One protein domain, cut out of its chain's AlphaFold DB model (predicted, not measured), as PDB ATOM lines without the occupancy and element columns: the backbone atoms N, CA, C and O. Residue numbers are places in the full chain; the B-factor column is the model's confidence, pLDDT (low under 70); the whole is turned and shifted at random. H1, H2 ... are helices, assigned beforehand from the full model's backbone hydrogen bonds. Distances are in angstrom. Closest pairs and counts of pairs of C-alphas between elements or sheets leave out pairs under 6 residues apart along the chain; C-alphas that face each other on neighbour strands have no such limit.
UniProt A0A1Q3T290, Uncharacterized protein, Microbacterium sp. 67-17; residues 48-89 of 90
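What this domain is: This is residues 48 to 89 of the 90 residues of an uncharacterized protein of Microbacterium sp. 67-17 (UniProt A0A1Q3T290). Two helices, H1 and H2, form an open V, meeting at one corner through a two-residue turn, with both arms free along most of their length. The printed part has 42 residues with two named helices, H1 then H2, and no named strand; its class is all helix. It is extended, with a radius of gyration of the C-alphas of 14.9 A, and only just flat, spanning 41 by 27 by 6 A.

Where its parts are: Find C-alpha 48 at (158.746, 157.922, 108.277); from there H1, residues 48 to 64, runs 24.2 A to C-alpha 64 at (173.632, 144.136, 95.029). After Ile 65 and Asp 66, H2, residues 67 to 87, runs 30.7 A to C-alpha 87 at (141.432, 130.727, 87.169).

How they stand to each other: H1 and H2 meet only through their link, which is tight. In both helices, each O i to N i+4 pair is within hydrogen-bond range. Residues 48 to 61, 63 to 69 and 71 to 89 stand free.

The domain as a whole: The C-alphas farthest apart, Ala 49 and Ala 89, are 40.8 A apart. The printed part has no cut. Look for pLDDT under 70 at residues 48 to 50 and 84 to 89 of this model.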
ATOM      1  N   ASP A  48     157.664 157.280 109.017       55.28
ATOM      2  CA  ASP A  48     158.746 157.922 108.277       55.28
ATOM      3  C   ASP A  48     160.121 157.369 108.638       55.28
ATOM      4  O   ASP A  48     160.902 157.126 107.718       55.28
ATOM      5  N   ALA A  49     160.424 157.080 109.911       58.00
ATOM      6  CA  ALA A  49     161.718 156.478 110.240       58.00
ATOM      7  C   ALA A  49     161.785 155.033 109.723       58.00
ATOM      8  O   ALA A  49     162.731 154.664 109.024       58.00
ATOM      9  N   THR A  50     160.726 154.251 109.955       67.56
ATOM     10  CA  THR A  50     160.681 152.831 109.578       67.56
ATOM     11  C   THR A  50     160.588 152.634 108.062       67.56
ATOM     12  O   THR A  50     161.298 151.799 107.503       67.56
ATOM     13  N   LEU A  51     159.757 153.408 107.347       70.56
ATOM     14  CA  LEU A  51     159.657 153.282 105.886       70.56
ATOM     15  C   LEU A  51     160.902 153.822 105.185       70.56
ATOM     16  O   LEU A  51     161.314 153.242 104.180       70.56
ATOM     17  N   ALA A  52     161.497 154.916 105.673       75.81
ATOM     18  CA  ALA A  52     162.743 155.425 105.106       75.81
ATOM     19  C   ALA A  52     163.884 154.423 105.303       75.81
ATOM     20  O   ALA A  52     164.637 154.178 104.360       75.81
ATOM     21  N   GLU A  53     163.970 153.788 106.474       75.31
ATOM     22  CA  GLU A  53     164.952 152.741 106.759       75.31
ATOM     23  C   GLU A  53     164.735 151.500 105.879       75.31
ATOM     24  O   GLU A  53     165.673 151.024 105.234       75.31
ATOM     25  N   VAL A  54     163.491 151.021 105.757       79.62
ATOM     26  CA  VAL A  54     163.143 149.896 104.873       79.62
ATOM     27  C   VAL A  54     163.454 150.229 103.412       79.62
ATOM     28  O   VAL A  54     164.075 149.423 102.718       79.62
ATOM     29  N   LYS A  55     163.106 151.431 102.936       79.75
ATOM     30  CA  LYS A  55     163.434 151.890 101.574       79.75
ATOM     31  C   LYS A  55     164.941 151.988 101.351       79.75
ATOM     32  O   LYS A  55     165.413 151.584 100.292       79.75
ATOM     33  N   ALA A  56     165.699 152.499 102.320       82.06
ATOM     34  CA  ALA A  56     167.155 152.572 102.233       82.06
ATOM     35  C   ALA A  56     167.770 151.169 102.143       82.06
ATOM     36  O   ALA A  56     168.613 150.919 101.281       82.06
ATOM     37  N   ARG A  57     167.286 150.230 102.963       81.69
ATOM     38  CA  ARG A  57     167.740 148.836 102.962       81.69
ATOM     39  C   ARG A  57     167.408 148.121 101.653       81.69
ATOM     40  O   ARG A  57     168.279 147.464 101.090       81.69
ATOM     41  N   LEU A  58     166.200 148.313 101.119       84.19
ATOM     42  CA  LEU A  58     165.807 147.788  99.807       84.19
ATOM     43  C   LEU A  58     166.634 148.390  98.670       84.19
ATOM     44  O   LEU A  58     166.985 147.683  97.733       84.19
ATOM     45  N   ARG A  59     166.996 149.675  98.752       84.00
ATOM     46  CA  ARG A  59     167.848 150.329  97.748       84.00
ATOM     47  C   ARG A  59     169.255 149.737  97.718       84.00
ATOM     48  O   ARG A  59     169.798 149.547  96.636       84.00
ATOM     49  N   VAL A  60     169.821 149.435  98.888       82.69
ATOM     50  CA  VAL A  60     171.117 148.749  99.005       82.69
ATOM     51  C   VAL A  60     171.023 147.323  98.464       82.69
ATOM     52  O   VAL A  60     171.881 146.923  97.689       82.69
ATOM     53  N   LEU A  61     169.969 146.577  98.804       77.94
ATOM     54  CA  LEU A  61     169.769 145.215  98.296       77.94
ATOM     55  C   LEU A  61     169.577 145.185  96.772       77.94
ATOM     56  O   LEU A  61     170.225 144.392  96.101       77.94
ATOM     57  N   ASN A  62     168.790 146.105  96.207       75.06
ATOM     58  CA  ASN A  62     168.636 146.242  94.753       75.06
ATOM     59  C   ASN A  62     169.938 146.614  94.035       75.06
ATOM     60  O   ASN A  62     170.079 146.311  92.856       75.06
ATOM     61  N   ALA A  63     170.870 147.289  94.710       77.38
ATOM     62  CA  ALA A  63     172.177 147.607  94.139       77.38
ATOM     63  C   ALA A  63     173.136 146.402  94.138       77.38
ATOM     64  O   ALA A  63     174.154 146.443  93.452       77.38
ATOM     65  N   LEU A  64     172.832 145.359  94.917       79.00
ATOM     66  CA  LEU A  64     173.632 144.136  95.029       79.00
ATOM     67  C   LEU A  64     173.120 143.001  94.134       79.00
ATOM     68  O   LEU A  64     173.831 142.017  93.953       79.00
ATOM     69  N   ILE A  65     171.906 143.127  93.600       79.06
ATOM     70  CA  ILE A  65     171.302 142.162  92.678       79.06
ATOM     71  C   ILE A  65     171.589 142.605  91.241       79.06
ATOM     72  O   ILE A  65     171.461 143.789  90.916       79.06
ATOM     73  N   ASP A  66     171.960 141.657  90.380       79.25
ATOM     74  CA  ASP A  66     172.055 141.910  88.945       79.25
ATOM     75  C   ASP A  66     170.654 142.233  88.402       79.25
ATOM     76  O   ASP A  66     169.690 141.500  88.629       79.25
ATOM     77  N   GLN A  67     170.515 143.365  87.710       72.94
ATOM     78  CA  GLN A  67     169.214 143.818  87.211       72.94
ATOM     79  C   GLN A  67     168.588 142.813  86.239       72.94
ATOM     80  O   GLN A  67     167.362 142.729  86.184       72.94
ATOM     81  N   ALA A  68     169.405 142.029  85.530       76.50
ATOM     82  CA  ALA A  68     168.917 140.967  84.657       76.50
ATOM     83  C   ALA A  68     168.159 139.881  85.445       76.50
ATOM     84  O   ALA A  68     167.035 139.537  85.083       76.50
ATOM     85  N   ASP A  69     168.718 139.430  86.571       79.12
ATOM     86  CA  ASP A  69     168.108 138.399  87.418       79.12
ATOM     87  C   ASP A  69     166.805 138.904  88.064       79.12
ATOM     88  O   ASP A  69     165.796 138.199  88.101       79.12
ATOM     89  N   ALA A  70     166.787 140.167  88.511       75.31
ATOM     90  CA  ALA A  70     165.595 140.783  89.097       75.31
ATOM     91  C   ALA A  70     164.451 140.975  88.083       75.31
ATOM     92  O   ALA A  70     163.274 140.911  88.451       75.31
ATOM     93  N   ASP A  71     164.777 141.258  86.821       81.38
ATOM     94  CA  ASP A  71     163.787 141.422  85.755       81.38
ATOM     95  C   ASP A  71     163.212 140.074  85.299       81.38
ATOM     96  O   ASP A  71     162.014 139.992  85.001       81.38
ATOM     97  N   ASP A  72     164.022 139.015  85.294       82.81
ATOM     98  CA  ASP A  72     163.565 137.657  85.000       82.81
ATOM     99  C   ASP A  72     162.636 137.118  86.100       82.81
ATOM    100  O   ASP A  72     161.564 136.586  85.793       82.81
ATOM    101  N   GLU A  73     162.959 137.357  87.374       79.75
ATOM    102  CA  GLU A  73     162.096 136.976  88.501       79.75
ATOM    103  C   GLU A  73     160.777 137.771  88.517       79.75
ATOM    104  O   GLU A  73     159.699 137.196  88.686       79.75
ATOM    105  N   ARG A  74     160.813 139.084  88.228       83.88
ATOM    106  CA  ARG A  74     159.584 139.889  88.065       83.88
ATOM    107  C   ARG A  74     158.693 139.369  86.941       83.88
ATOM    108  O   ARG A  74     157.470 139.397  87.079       83.88
ATOM    109  N   ARG A  75     159.284 138.922  85.829       84.75
ATOM    110  CA  ARG A  75     158.534 138.373  84.691       84.75
ATOM    111  C   ARG A  75     157.872 137.042  85.054       84.75
ATOM    112  O   ARG A  75     156.731 136.826  84.658       84.75
ATOM    113  N   ALA A  76     158.546 136.202  85.842       83.81
ATOM    114  CA  ALA A  76     157.987 134.951  86.354       83.81
ATOM    115  C   ALA A  76     156.804 135.191  87.312       83.81
ATOM    116  O   ALA A  76     155.733 134.628  87.103       83.81
ATOM    117  N   LEU A  77     156.952 136.095  88.290       82.69
ATOM    118  CA  LEU A  77     155.886 136.431  89.250       82.69
ATOM    119  C   LEU A  77     154.665 137.085  88.584       82.69
ATOM    120  O   LEU A  77     153.528 136.853  88.991       82.69
ATOM    121  N   ALA A  78     154.883 137.914  87.558       83.88
ATOM    122  CA  ALA A  78     153.788 138.495  86.786       83.88
ATOM    123  C   ALA A  78     152.996 137.421  86.026       83.88
ATOM    124  O   ALA A  78     151.770 137.480  86.005       83.88
ATOM    125  N   ALA A  79     153.684 136.429  85.449       81.00
ATOM    126  CA  ALA A  79     153.041 135.318  84.756       81.00
ATOM    127  C   ALA A  79     152.235 134.415  85.708       81.00
ATOM    128  O   ALA A  79     151.155 133.971  85.336       81.00
ATOM    129  N   GLU A  80     152.728 134.181  86.928       79.94
ATOM    130  CA  GLU A  80     152.016 133.428  87.971       79.94
ATOM    131  C   GLU A  80     150.740 134.157  88.417       79.94
ATOM    132  O   GLU A  80     149.650 133.599  88.346       79.94
ATOM    133  N   ARG A  81     150.839 135.454  88.742       73.31
ATOM    134  CA  ARG A  81     149.669 136.274  89.102       73.31
ATOM    135  C   ARG A  81     148.622 136.324  87.988       73.31
ATOM    136  O   ARG A  81     147.423 136.295  88.255       73.31
ATOM    137  N   ASP A  82     149.065 136.485  86.746       76.50
ATOM    138  CA  ASP A  82     148.152 136.564  85.608       76.50
ATOM    139  C   ASP A  82     147.488 135.197  85.331       76.50
ATOM    140  O   ASP A  82     146.362 135.169  84.836       76.50
ATOM    141  N   ALA A  83     148.131 134.082  85.699       72.19
ATOM    142  CA  ALA A  83     147.522 132.753  85.679       72.19
ATOM    143  C   ALA A  83     146.472 132.580  86.793       72.19
ATOM    144  O   ALA A  83     145.362 132.140  86.495       72.19
ATOM    145  N   ASP A  84     146.764 133.017  88.022       67.56
ATOM    146  CA  ASP A  84     145.812 132.975  89.146       67.56
ATOM    147  C   ASP A  84     144.541 133.802  88.852       67.56
ATOM    148  O   ASP A  84     143.418 133.367  89.100       67.56
ATOM    149  N   LEU A  85     144.695 134.984  88.238       67.56
ATOM    150  CA  LEU A  85     143.567 135.841  87.837       67.56
ATOM    151  C   LEU A  85     142.692 135.234  86.728       67.56
ATOM    152  O   LEU A  85     141.530 135.618  86.593       67.56
ATOM    153  N   LEU A  86     143.244 134.334  85.909       60.34
ATOM    154  CA  LEU A  86     142.500 133.638  84.857       60.34
ATOM    155  C   LEU A  86     141.719 132.431  85.397       60.34
ATOM    156  O   LEU A  86     140.678 132.108  84.824       60.34
ATOM    157  N   GLU A  87     142.174 131.796  86.482       58.88
ATOM    158  CA  GLU A  87     141.432 130.727  87.169       58.88
ATOM    159  C   GLU A  87     140.230 131.265  87.965       58.88
ATOM    160  O   GLU A  87     139.168 130.647  87.943       58.88
ATOM    161  N   ASP A  88     140.339 132.451  88.574       55.00
ATOM    162  CA  ASP A  88     139.238 133.096  89.318       55.00
ATOM    163  C   ASP A  88     138.120 133.677  88.418       55.00
ATOM    164  O   ASP A  88     137.061 134.084  88.906       55.00
ATOM    165  N   ALA A  89     138.344 133.753  87.099       55.78
ATOM    166  CA  ALA A  89     137.416 134.330  86.121       55.78
ATOM    167  C   ALA A  89     136.537 133.296  85.374       55.78
ATOM    168  O   ALA A  89     135.801 133.686  84.458       55.78
TER     169      ALA A  89